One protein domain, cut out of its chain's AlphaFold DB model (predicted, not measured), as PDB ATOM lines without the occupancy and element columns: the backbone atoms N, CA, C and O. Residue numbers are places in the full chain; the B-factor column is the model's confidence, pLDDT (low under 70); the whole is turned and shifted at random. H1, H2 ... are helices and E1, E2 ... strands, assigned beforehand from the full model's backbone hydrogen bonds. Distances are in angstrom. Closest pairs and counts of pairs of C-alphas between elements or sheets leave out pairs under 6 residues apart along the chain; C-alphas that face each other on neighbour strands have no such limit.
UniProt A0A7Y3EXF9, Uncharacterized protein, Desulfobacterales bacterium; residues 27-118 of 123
ATOM      1  N   ASP A  27     175.694 200.318 114.590       84.81
ATOM      2  CA  ASP A  27     175.013 199.177 115.206       84.81
ATOM      3  C   ASP A  27     173.518 199.082 114.862       84.81
ATOM      4  O   ASP A  27     172.864 198.104 115.232       84.81
ATOM      5  N   LYS A  28     172.976 200.063 114.127       85.19
ATOM      6  CA  LYS A  28     171.570 200.141 113.698       85.19
ATOM      7  C   LYS A  28     170.548 200.065 114.844       85.19
ATOM      8  O   LYS A  28     169.421 199.615 114.622       85.19
ATOM      9  N   GLY A  29     170.942 200.439 116.062       87.88
ATOM     10  CA  GLY A  29     170.130 200.351 117.279       87.88
ATOM     11  C   GLY A  29     170.083 198.973 117.937       87.88
ATOM     12  O   GLY A  29     169.287 198.750 118.850       87.88
ATOM     13  N   LEU A  30     170.935 198.032 117.514       91.56
ATOM     14  CA  LEU A  30     171.065 196.734 118.183       91.56
ATOM     15  C   LEU A  30     171.649 196.880 119.587       91.56
ATOM     16  O   LEU A  30     171.190 196.192 120.497       91.56
ATOM     17  N   ILE A  31     172.607 197.791 119.783       92.19
ATOM     18  CA  ILE A  31     173.178 198.032 121.111       92.19
ATOM     19  C   ILE A  31     172.107 198.602 122.043       92.19
ATOM     20  O   ILE A  31     171.984 198.137 123.169       92.19
ATOM     21  N   LEU A  32     171.275 199.524 121.548       91.19
ATOM     22  CA  LEU A  32     170.182 200.105 122.330       91.19
ATOM     23  C   LEU A  32     169.171 199.038 122.771       91.19
ATOM     24  O   LEU A  32     168.780 198.993 123.931       91.19
ATOM     25  N   CYS A  33     168.778 198.142 121.861       92.06
ATOM     26  CA  CYS A  33     167.871 197.043 122.196       92.06
ATOM     27  C   CYS A  33     168.476 196.091 123.237       92.06
ATOM     28  O   CYS A  33     167.757 195.563 124.080       92.06
ATOM     29  N   TRP A  34     169.786 195.848 123.173       94.81
ATOM     30  CA  TRP A  34     170.498 195.020 124.144       94.81
ATOM     31  C   TRP A  34     170.587 195.685 125.523       94.81
ATOM     32  O   TRP A  34     170.307 195.033 126.527       94.81
ATOM     33  N   GLU A  35     170.894 196.981 125.573       93.44
ATOM     34  CA  GLU A  35     170.878 197.798 126.794       93.44
ATOM     35  C   GLU A  35     169.492 197.778 127.456       93.44
ATOM     36  O   GLU A  35     169.372 197.457 128.638       93.44
ATOM     37  N   ASP A  36     168.433 198.000 126.674       91.94
ATOM     38  CA  ASP A  36     167.044 197.899 127.130       91.94
ATOM     39  C   ASP A  36     166.713 196.491 127.661       91.94
ATOM     40  O   ASP A  36     166.097 196.328 128.713       91.94
ATOM     41  N   GLY A  37     167.218 195.447 126.999       92.25
ATOM     42  CA  GLY A  37     167.119 194.068 127.475       92.25
ATOM     43  C   GLY A  37     167.768 193.848 128.845       92.25
ATOM     44  O   GLY A  37     167.204 193.130 129.674       92.25
ATOM     45  N   ARG A  38     168.925 194.472 129.111       93.38
ATOM     46  CA  ARG A  38     169.606 194.403 130.418       93.38
ATOM     47  C   ARG A  38     168.764 195.051 131.515       93.38
ATOM     48  O   ARG A  38     168.584 194.434 132.567       93.38
ATOM     49  N   HIS A  39     168.213 196.240 131.259       92.12
ATOM     50  CA  HIS A  39     167.291 196.912 132.182       92.12
ATOM     51  C   HIS A  39     166.051 196.056 132.448       92.12
ATOM     52  O   HIS A  39     165.738 195.757 133.600       92.12
ATOM     53  N   LEU A  40     165.420 195.537 131.395       90.75
ATOM     54  CA  LEU A  40     164.258 194.661 131.517       90.75
ATOM     55  C   LEU A  40     164.567 193.389 132.322       90.75
ATOM     56  O   LEU A  40     163.707 192.872 133.033       90.75
ATOM     57  N   GLY A  41     165.790 192.865 132.230       90.19
ATOM     58  CA  GLY A  41     166.225 191.710 133.015       90.19
ATOM     59  C   GLY A  41     166.357 191.987 134.509       90.19
ATOM     60  O   GLY A  41     166.059 191.096 135.309       90.19
ATOM     61  N   GLN A  42     166.751 193.211 134.866       89.19
ATOM     62  CA  GLN A  42     166.798 193.709 136.243       89.19
ATOM     63  C   GLN A  42     165.380 193.940 136.783       89.19
ATOM     64  O   GLN A  42     165.037 193.432 137.849       89.19
ATOM     65  N   GLU A  43     164.526 194.623 136.014       90.94
ATOM     66  CA  GLU A  43     163.142 194.933 136.399       90.94
ATOM     67  C   GLU A  43     162.249 193.685 136.457       90.94
ATOM     68  O   GLU A  43     161.390 193.542 137.330       90.94
ATOM     69  N   GLN A  44     162.447 192.747 135.528       90.75
ATOM     70  CA  GLN A  44     161.630 191.545 135.380       90.75
ATOM     71  C   GLN A  44     162.477 190.266 135.485       90.75
ATOM     72  O   GLN A  44     162.599 189.493 134.521       90.75
ATOM     73  N   PRO A  45     162.968 189.918 136.690       89.25
ATOM     74  CA  PRO A  45     163.862 188.775 136.889       89.25
ATOM     75  C   PRO A  45     163.202 187.436 136.530       89.25
ATOM     76  O   PRO A  45     163.868 186.484 136.115       89.25
ATOM     77  N   LYS A  46     161.868 187.336 136.635       88.88
ATOM     78  CA  LYS A  46     161.111 186.157 136.176       88.88
ATOM     79  C   LYS A  46     161.238 185.960 134.661       88.88
ATOM     80  O   LYS A  46     161.307 184.820 134.200       88.88
ATOM     81  N   MET A  47     161.264 187.045 133.886       87.50
ATOM     82  CA  MET A  47     161.426 186.994 132.436       87.50
ATOM     83  C   MET A  47     162.869 186.658 132.056       87.50
ATOM     84  O   MET A  47     163.071 185.761 131.235       87.50
ATOM     85  N   ALA A  48     163.850 187.258 132.733       90.56
ATOM     86  CA  ALA A  48     165.266 186.917 132.583       90.56
ATOM     87  C   ALA A  48     165.534 185.431 132.855       90.56
ATOM     88  O   ALA A  48     166.122 184.735 132.029       90.56
ATOM     89  N   LYS A  49     165.009 184.887 133.963       89.75
ATOM     90  CA  LYS A  49     165.116 183.450 134.282       89.75
ATOM     91  C   LYS A  49     164.533 182.564 133.181       89.75
ATOM     92  O   LYS A  49     165.079 181.502 132.892       89.75
ATOM     93  N   ARG A  50     163.430 182.980 132.550       88.75
ATOM     94  CA  ARG A  50     162.856 182.259 131.406       88.75
ATOM     95  C   ARG A  50     163.790 182.330 130.201       88.75
ATOM     96  O   ARG A  50     164.111 181.286 129.643       88.75
ATOM     97  N   ALA A  51     164.250 183.522 129.834       89.94
ATOM     98  CA  ALA A  51     165.171 183.705 128.719       89.94
ATOM     99  C   ALA A  51     166.442 182.862 128.891       89.94
ATOM    100  O   ALA A  51     166.806 182.141 127.965       89.94
ATOM    101  N   LYS A  52     167.032 182.840 130.097       89.12
ATOM    102  CA  LYS A  52     168.194 182.007 130.469       89.12
ATOM    103  C   LYS A  52     167.953 180.511 130.246       89.12
ATOM    104  O   LYS A  52     168.820 179.828 129.713       89.12
ATOM    105  N   LYS A  53     166.742 180.019 130.530       88.62
ATOM    106  CA  LYS A  53     166.312 178.632 130.257       88.62
ATOM    107  C   LYS A  53     166.074 178.312 128.768       88.62
ATOM    108  O   LYS A  53     165.465 177.292 128.463       88.62
ATOM    109  N   GLY A  54     166.473 179.183 127.838       84.88
ATOM    110  CA  GLY A  54     166.276 178.971 126.397       84.88
ATOM    111  C   GLY A  54     164.843 179.238 125.927       84.88
ATOM    112  O   GLY A  54     164.452 178.837 124.831       84.88
ATOM    113  N   LEU A  55     164.027 179.908 126.750       87.00
ATOM    114  CA  LEU A  55     162.710 180.370 126.320       87.00
ATOM    115  C   LEU A  55     162.839 181.649 125.498       87.00
ATOM    116  O   LEU A  55     163.660 182.517 125.791       87.00
ATOM    117  N   LEU A  56     161.934 181.799 124.538       86.31
ATOM    118  CA  LEU A  56     161.771 183.014 123.748       86.31
ATOM    119  C   LEU A  56     160.516 183.769 124.230       86.31
ATOM    120  O   LEU A  56     159.430 183.555 123.678       86.31
ATOM    121  N   PRO A  57     160.604 184.595 125.298       85.19
ATOM    122  CA  PRO A  57     159.471 185.378 125.789       85.19
ATOM    123  C   PRO A  57     158.962 186.350 124.720       85.19
ATOM    124  O   PRO A  57     159.707 186.770 123.837       85.19
ATOM    125  N   VAL A  58     157.679 186.703 124.782       84.00
ATOM    126  CA  VAL A  58     157.129 187.765 123.931       84.00
ATOM    127  C   VAL A  58     157.636 189.099 124.467       84.00
ATOM    128  O   VAL A  58     157.405 189.404 125.631       84.00
ATOM    129  N   LEU A  59     158.352 189.832 123.616       83.06
ATOM    130  CA  LEU A  59     158.902 191.162 123.873       83.06
ATOM    131  C   LEU A  59     158.278 192.159 122.883       83.06
ATOM    132  O   LEU A  59     157.496 191.753 122.017       83.06
ATOM    133  N   SER A  60     158.661 193.432 122.975       78.19
ATOM    134  CA  SER A  60     158.238 194.493 122.048       78.19
ATOM    135  C   SER A  60     158.631 194.193 120.594       78.19
ATOM    136  O   SER A  60     157.910 194.544 119.663       78.19
ATOM    137  N   TRP A  61     159.739 193.473 120.384       83.12
ATOM    138  CA  TRP A  61     160.225 193.101 119.055       83.12
ATOM    139  C   TRP A  61     159.680 191.760 118.546       83.12
ATOM    140  O   TRP A  61     159.426 190.804 119.287       83.12
ATOM    141  N   LYS A  62     159.569 191.644 117.217       77.56
ATOM    142  CA  LYS A  62     159.149 190.415 116.534       77.56
ATOM    143  C   LYS A  62     160.180 189.303 116.749       77.56
ATOM    144  O   LYS A  62     161.232 189.297 116.132       77.56
ATOM    145  N   GLY A  63     159.850 188.303 117.558       71.50
ATOM    146  CA  GLY A  63     160.713 187.127 117.753       71.50
ATOM    147  C   GLY A  63     160.222 186.174 118.835       71.50
ATOM    148  O   GLY A  63     160.436 184.970 118.740       71.50
ATOM    149  N   GLY A  64     159.446 186.683 119.794       70.06
ATOM    150  CA  GLY A  64     158.889 185.869 120.867       70.06
ATOM    151  C   GLY A  64     157.920 184.777 120.408       70.06
ATOM    152  O   GLY A  64     157.205 184.902 119.398       70.06
ATOM    153  N   VAL A  65     157.875 183.703 121.197       72.25
ATOM    154  CA  VAL A  65     157.063 182.512 120.946       72.25
ATOM    155  C   VAL A  65     155.898 182.453 121.939       72.25
ATOM    156  O   VAL A  65     156.075 182.526 123.155       72.25
ATOM    157  N   LYS A  66     154.671 182.345 121.409       72.38
ATOM    158  CA  LYS A  66     153.442 182.192 122.208       72.38
ATOM    159  C   LYS A  66     153.331 180.756 122.745       72.38
ATOM    160  O   LYS A  66     153.922 179.847 122.174       72.38
ATOM    161  N   LYS A  67     152.531 180.543 123.804       61.81
ATOM    162  CA  LYS A  67     152.310 179.217 124.431       61.81
ATOM    163  C   LYS A  67     151.866 178.127 123.438       61.81
ATOM    164  O   LYS A  67     152.302 176.996 123.588       61.81
ATOM    165  N   HIS A  68     151.064 178.480 122.430       64.00
ATOM    166  CA  HIS A  68     150.607 177.573 121.368       64.00
ATOM    167  C   HIS A  68     151.013 178.130 119.999       64.00
ATOM    168  O   HIS A  68     150.267 178.902 119.385       64.00
ATOM    169  N   PRO A  69     152.239 177.848 119.539       67.38
ATOM    170  CA  PRO A  69     152.687 178.308 118.238       67.38
ATOM    171  C   PRO A  69     151.946 177.546 117.134       67.38
ATOM    172  O   PRO A  69     151.977 176.325 117.087       67.38
ATOM    173  N   LYS A  70     151.315 178.274 116.205       65.88
ATOM    174  CA  LYS A  70     150.695 177.672 115.007       65.88
ATOM    175  C   LYS A  70     151.727 177.130 114.004       65.88
ATOM    176  O   LYS A  70     151.368 176.381 113.108       65.88
ATOM    177  N   LYS A  71     152.989 177.565 114.105       72.44
ATOM    178  CA  LYS A  71     154.090 177.192 113.206       72.44
ATOM    179  C   LYS A  71     155.345 176.885 114.019       72.44
ATOM    180  O   LYS A  71     155.710 177.679 114.885       72.44
ATOM    181  N   PHE A  72     156.020 175.787 113.684       80.06
ATOM    182  CA  PHE A  72     157.300 175.389 114.282       80.06
ATOM    183  C   PHE A  72     158.495 176.183 113.749       80.06
ATOM    184  O   PHE A  72     159.533 176.208 114.392       80.06
ATOM    185  N   LYS A  73     158.341 176.884 112.619       84.25
ATOM    186  CA  LYS A  73     159.353 177.788 112.059       84.25
ATOM    187  C   LYS A  73     158.821 179.212 112.027       84.25
ATOM    188  O   LYS A  73     157.728 179.464 111.509       84.25
ATOM    189  N   LYS A  74     159.586 180.150 112.577       87.31
ATOM    190  CA  LYS A  74     159.235 181.571 112.648       87.31
ATOM    191  C   LYS A  74     160.429 182.438 112.262       87.31
ATOM    192  O   LYS A  74     161.578 182.064 112.441       87.31
ATOM    193  N   GLN A  75     160.145 183.621 111.738       87.19
ATOM    194  CA  GLN A  75     161.154 184.648 111.504       87.19
ATOM    195  C   GLN A  75     161.064 185.709 112.598       87.19
ATOM    196  O   GLN A  75     159.967 186.185 112.917       87.19
ATOM    197  N   GLY A  76     162.215 186.067 113.156       87.38
ATOM    198  CA  GLY A  76     162.368 187.145 114.122       87.38
ATOM    199  C   GLY A  76     163.286 188.255 113.611       87.38
ATOM    200  O   GLY A  76     163.953 188.112 112.582       87.38
ATOM    201  N   SER A  77     163.316 189.365 114.339       91.00
ATOM    202  CA  SER A  77     164.195 190.503 114.099       91.00
ATOM    203  C   SER A  77     165.469 190.412 114.939       91.00
ATOM    204  O   SER A  77     165.477 189.874 116.045       91.00
ATOM    205  N   LEU A  78     166.558 190.984 114.437       91.81
ATOM    206  CA  LEU A  78     167.809 191.115 115.173       91.81
ATOM    207  C   LEU A  78     167.645 191.999 116.419       91.81
ATOM    208  O   LEU A  78     168.318 191.746 117.409       91.81
ATOM    209  N   TYR A  79     166.703 192.949 116.422       92.50
ATOM    210  CA  TYR A  79     166.338 193.710 117.626       92.50
ATOM    211  C   TYR A  79     165.846 192.814 118.758       92.50
ATOM    212  O   TYR A  79     166.270 192.969 119.900       92.50
ATOM    213  N   TYR A  80     165.011 191.819 118.436       92.56
ATOM    214  CA  TYR A  80     164.592 190.833 119.422       92.56
ATOM    215  C   TYR A  80     165.787 190.029 119.939       92.56
ATOM    216  O   TYR A  80     165.902 189.815 121.140       92.56
ATOM    217  N   LEU A  81     166.669 189.585 119.037       92.25
ATOM    218  CA  LEU A  81     167.855 188.816 119.412       92.25
ATOM    219  C   LEU A  81     168.770 189.613 120.356       92.25
ATOM    220  O   LEU A  81     169.220 189.064 121.358       92.25
ATOM    221  N   ALA A  82     168.982 190.898 120.068       93.88
ATOM    222  CA  ALA A  82     169.786 191.801 120.886       93.88
ATOM    223  C   ALA A  82     169.186 191.973 122.283       93.88
ATOM    224  O   ALA A  82     169.853 191.733 123.288       93.88
ATOM    225  N   GLN A  83     167.893 192.298 122.348       93.69
ATOM    226  CA  GLN A  83     167.176 192.445 123.613       93.69
ATOM    227  C   GLN A  83     167.161 191.135 124.412       93.69
ATOM    228  O   GLN A  83     167.299 191.148 125.631       93.69
ATOM    229  N   TRP A  84     167.048 189.987 123.740       93.81
ATOM    230  CA  TRP A  84     167.070 188.674 124.379       93.81
ATOM    231  C   TRP A  84     168.442 188.312 124.971       93.81
ATOM    232  O   TRP A  84     168.481 187.759 126.070       93.81
ATOM    233  N   GLN A  85     169.551 188.651 124.300       94.31
ATOM    234  CA  GLN A  85     170.906 188.513 124.862       94.31
ATOM    235  C   GLN A  85     171.083 189.407 126.100       94.31
ATOM    236  O   GLN A  85     171.520 188.933 127.148       94.31
ATOM    237  N   GLY A  86     170.628 190.663 126.029       93.38
ATOM    238  CA  GLY A  86     170.686 191.593 127.162       93.38
ATOM    239  C   GLY A  86     169.861 191.110 128.355       93.38
ATOM    240  O   GLY A  86     170.334 191.107 129.489       93.38
ATOM    241  N   LEU A  87     168.667 190.574 128.091       93.19
ATOM    242  CA  LEU A  87     167.772 189.989 129.094       93.19
ATOM    243  C   LEU A  87     168.386 188.776 129.812       93.19
ATOM    244  O   LEU A  87     168.043 188.473 130.959       93.19
ATOM    245  N   ARG A  88     169.290 188.054 129.143       92.19
ATOM    246  CA  ARG A  88     170.054 186.946 129.730       92.19
ATOM    247  C   ARG A  88     171.274 187.430 130.515       92.19
ATOM    248  O   ARG A  88     171.802 186.644 131.298       92.19
ATOM    249  N   GLY A  89     171.657 188.697 130.380       91.25
ATOM    250  CA  GLY A  89     172.908 189.225 130.917       91.25
ATOM    251  C   GLY A  89     174.119 188.644 130.190       91.25
ATOM    252  O   GLY A  89     175.101 188.307 130.837       91.25
ATOM    253  N   GLU A  90     174.005 188.446 128.876       93.19
ATOM    254  CA  GLU A  90     175.080 187.956 128.011       93.19
ATOM    255  C   GLU A  90     175.631 189.094 127.147       93.19
ATOM    256  O   GLU A  90     174.944 190.096 126.913       93.19
ATOM    257  N   ASP A  91     176.844 188.903 126.633       94.69
ATOM    258  CA  ASP A  91     177.445 189.795 125.646       94.69
ATOM    259  C   ASP A  91     176.548 189.918 124.410       94.69
ATOM    260  O   ASP A  91     175.931 188.950 123.940       94.69
ATOM    261  N   LEU A  92     176.479 191.129 123.865       94.00
ATOM    262  CA  LEU A  92     175.866 191.355 122.571       94.00
ATOM    263  C   LEU A  92     176.758 190.732 121.507       94.00
ATOM    264  O   LEU A  92     177.918 191.108 121.369       94.00
ATOM    265  N   ASP A  93     176.189 189.839 120.710       93.25
ATOM    266  CA  ASP A  93     176.877 189.225 119.586       93.25
ATOM    267  C   ASP A  93     175.900 188.923 118.450       93.25
ATOM    268  O   ASP A  93     175.153 187.935 118.477       93.25
ATOM    269  N   ILE A  94     175.903 189.789 117.433       91.50
ATOM    270  CA  ILE A  94     175.008 189.690 116.283       91.50
ATOM    271  C   ILE A  94     175.759 189.922 114.978       91.50
ATOM    272  O   ILE A  94     176.317 190.984 114.717       91.50
ATOM    273  N   SER A  95     175.685 188.942 114.079       89.69
ATOM    274  CA  SER A  95     176.186 189.067 112.711       89.69
ATOM    275  C   SER A  95     175.079 189.572 111.783       89.69
ATOM    276  O   SER A  95     174.075 188.891 111.594       89.69
ATOM    277  N   LEU A  96     175.276 190.718 111.127       85.69
ATOM    278  CA  LEU A  96     174.320 191.269 110.153       85.69
ATOM    279  C   LEU A  96     174.294 190.474 108.839       85.69
ATOM    280  O   LEU A  96     173.311 190.511 108.107       85.69
ATOM    281  N   THR A  97     175.364 189.740 108.531       85.25
ATOM    282  CA  THR A  97     175.487 188.947 107.296       85.25
ATOM    283  C   THR A  97     175.040 187.494 107.444       85.25
ATOM    284  O   THR A  97     174.756 186.841 106.442       85.25
ATOM    285  N   LYS A  98     174.976 186.962 108.672       87.19
ATOM    286  CA  LYS A  98     174.665 185.549 108.927       87.19
ATOM    287  C   LYS A  98     173.261 185.418 109.499       87.19
ATOM    288  O   LYS A  98     172.793 186.275 110.242       87.19
ATOM    289  N   LYS A  99     172.595 184.315 109.167       88.94
ATOM    290  CA  LYS A  99     171.333 183.935 109.803       88.94
ATOM    291  C   LYS A  99     171.653 183.243 111.126       88.94
ATOM    292  O   LYS A  99     172.523 182.377 111.173       88.94
ATOM    293  N   ARG A 100     170.942 183.608 112.187       90.25
ATOM    294  CA  ARG A 100     171.016 182.966 113.501       90.25
ATOM    295  C   ARG A 100     169.706 182.240 113.753       90.25
ATOM    296  O   ARG A 100     168.652 182.856 113.662       90.25
ATOM    297  N   VAL A 101     169.758 180.951 114.061       90.25
ATOM    298  CA  VAL A 101     168.568 180.162 114.409       90.25
ATOM    299  C   VAL A 101     168.625 179.840 115.895       90.25
ATOM    300  O   VAL A 101     169.667 179.403 116.382       90.25
ATOM    301  N   ILE A 102     167.534 180.098 116.614       89.81
ATOM    302  CA  ILE A 102     167.379 179.723 118.023       89.81
ATOM    303  C   ILE A 102     166.109 178.903 118.172       89.81
ATOM    304  O   ILE A 102     165.033 179.327 117.750       89.81
ATOM    305  N   THR A 103     166.234 177.754 118.826       88.31
ATOM    306  CA  THR A 103     165.113 176.865 119.118       88.31
ATOM    307  C   THR A 103     164.619 177.111 120.536       88.31
ATOM    308  O   THR A 103     165.374 177.007 121.499       88.31
ATOM    309  N   CYS A 104     163.336 177.442 120.681       86.81
ATOM    310  CA  CYS A 104     162.709 177.620 121.987       86.81
ATOM    311  C   CYS A 104     162.579 176.265 122.698       86.81
ATOM    312  O   CYS A 104     161.761 175.439 122.288       86.81
ATOM    313  N   SER A 105     163.295 176.060 123.806       83.75
ATOM    314  CA  SER A 105     163.344 174.767 124.514       83.75
ATOM    315  C   SER A 105     161.986 174.275 125.027       83.75
ATOM    316  O   SER A 105     161.792 173.083 125.218       83.75
ATOM    317  N   LYS A 106     161.019 175.176 125.247       81.12
ATOM    318  CA  LYS A 106     159.685 174.811 125.755       81.12
ATOM    319  C   LYS A 106     158.695 174.393 124.674       81.12
ATOM    320  O   LYS A 106     157.761 173.662 124.968       81.12
ATOM    321  N   THR A 107     158.831 174.929 123.466       81.44
ATOM    322  CA  THR A 107     157.832 174.742 122.401       81.44
ATOM    323  C   THR A 107     158.411 174.092 121.149       81.44
ATOM    324  O   THR A 107     157.657 173.841 120.217       81.44
ATOM    325  N   GLY A 108     159.731 173.888 121.082       83.69
ATOM    326  CA  GLY A 108     160.425 173.341 119.913       83.69
ATOM    327  C   GLY A 108     160.400 174.253 118.683       83.69
ATOM    328  O   GLY A 108     160.723 173.815 117.588       83.69
ATOM    329  N   VAL A 109     159.989 175.517 118.832       87.50
ATOM    330  CA  VAL A 109     159.887 176.452 117.702       87.50
ATOM    331  C   VAL A 109     161.262 176.987 117.360       87.50
ATOM    332  O   VAL A 109     161.910 177.596 118.212       87.50
ATOM    333  N   GLU A 110     161.653 176.835 116.105       89.31
ATOM    334  CA  GLU A 110     162.850 177.424 115.528       89.31
ATOM    335  C   GLU A 110     162.549 178.847 115.053       89.31
ATOM    336  O   GLU A 110     161.664 179.080 114.220       89.31
ATOM    337  N   VAL A 111     163.286 179.816 115.588       89.50
ATOM    338  CA  VAL A 111     163.196 181.216 115.181       89.50
ATOM    339  C   VAL A 111     164.477 181.620 114.472       89.50
ATOM    340  O   VAL A 111     165.561 181.583 115.053       89.50
ATOM    341  N   THR A 112     164.340 182.025 113.214       91.12
ATOM    342  CA  THR A 112     165.445 182.519 112.392       91.12
ATOM    343  C   THR A 112     165.501 184.039 112.455       91.12
ATOM    344  O   THR A 112     164.541 184.724 112.098       91.12
ATOM    345  N   PHE A 113     166.650 184.557 112.866       90.75
ATOM    346  CA  PHE A 113     166.982 185.967 112.983       90.75
ATOM    347  C   PHE A 113     168.029 186.335 111.934       90.75
ATOM    348  O   PHE A 113     169.028 185.636 111.758       90.75
ATOM    349  N   SER A 114     167.801 187.420 111.204       89.56
ATOM    350  CA  SER A 114     168.716 187.894 110.165       89.56
ATOM    351  C   SER A 114     168.448 189.358 109.839       89.56
ATOM    352  O   SER A 114     167.348 189.854 110.093       89.56
ATOM    353  N   ALA A 115     169.412 190.046 109.223       86.62
ATOM    354  CA  ALA A 115     169.185 191.406 108.735       86.62
ATOM    355  C   ALA A 115     168.045 191.455 107.703       86.62
ATOM    356  O   ALA A 115     167.240 192.373 107.739       86.62
ATOM    357  N   ALA A 116     167.903 190.421 106.865       84.31
ATOM    358  CA  ALA A 116     166.823 190.318 105.879       84.31
ATOM    359  C   ALA A 116     165.418 190.226 106.506       84.31
ATOM    360  O   ALA A 116     164.437 190.627 105.891       84.31
ATOM    361  N   THR A 117     165.302 189.694 107.726       81.94
ATOM    362  CA  THR A 117     164.026 189.590 108.458       81.94
ATOM    363  C   THR A 117     163.808 190.742 109.439       81.94
ATOM    364  O   THR A 117     162.818 190.745 110.173       81.94
ATOM    365  N   THR A 118     164.732 191.704 109.475       84.00
ATOM    366  CA  THR A 118     164.718 192.845 110.389       84.00
ATOM    367  C   THR A 118     164.435 194.109 109.605       84.00
ATOM    368  O   THR A 118     165.251 194.536 108.795       84.00
TER     369      THR A 118
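AT A GLANCE: This is residues 27 to 118 of the 123 residues of an uncharacterized protein of Desulfobacterales bacterium (UniProt A0A7Y3EXF9). What does the model look like? Helices H1 and H3 lie side by side with H2 near the later ends of both, and a small three-stranded sheet stands by the other end of H3, which only grazes it. The stretch of residues 53 to 72 leads from H2 to E1 of that sheet, while E2 lies near H3. What is it built of? It has 92 printed residues, mixed class, with three named helices and four named strands in the order H1 H2 E1 H3 E2 E3 E4; the mixed sheet runs E1 E4 E3. How compact is it? It is compact, with a radius of gyration of the C-alphas of 12.0 A and spans of 32 by 30 by 18 A.

HOW THE PARTS SIT: How do the helices meet? H1, residues 30 to 43, touches H3, residues 78 to 88, the same way at a shallow tilt of 34.8 degrees, only just short of steep; their closest C-alphas, of Gly 37 and Gln 83, are 4.2 A apart. H2, residues 45 to 52, touches H1 only at the corner and touches H3, where the closest C-alphas, of Ala 48 and Leu 87, are 5.3 A apart. In H1, H2 and H3 every O i to N i+4 pair is within hydrogen-bond range. How do the strands pair? E1, residues 73 to 76, is parallel to E4, residues 110 to 113, with N 74 and O 110 2.9 A apart. E3, residues 100 to 103, and E4 form an antiparallel hairpin, with N 113 and O 100 2.7 A apart. E2, residues 92 to 95, pairs with no named strand.

IN THESE COORDINATES: Where does H1 begin? Its C-alpha 30 is at (171.065, 196.734, 118.183), and it is 19.9 A long; H3 is 15.3 A. Where does E4 end? C-alpha 113 is at (166.982, 185.967, 112.983).

THE WHOLE: Which link is long? The link H2 to E1 is long, and the printed part has no cut. Where is confidence low? Residues 67 to 70 are under 70.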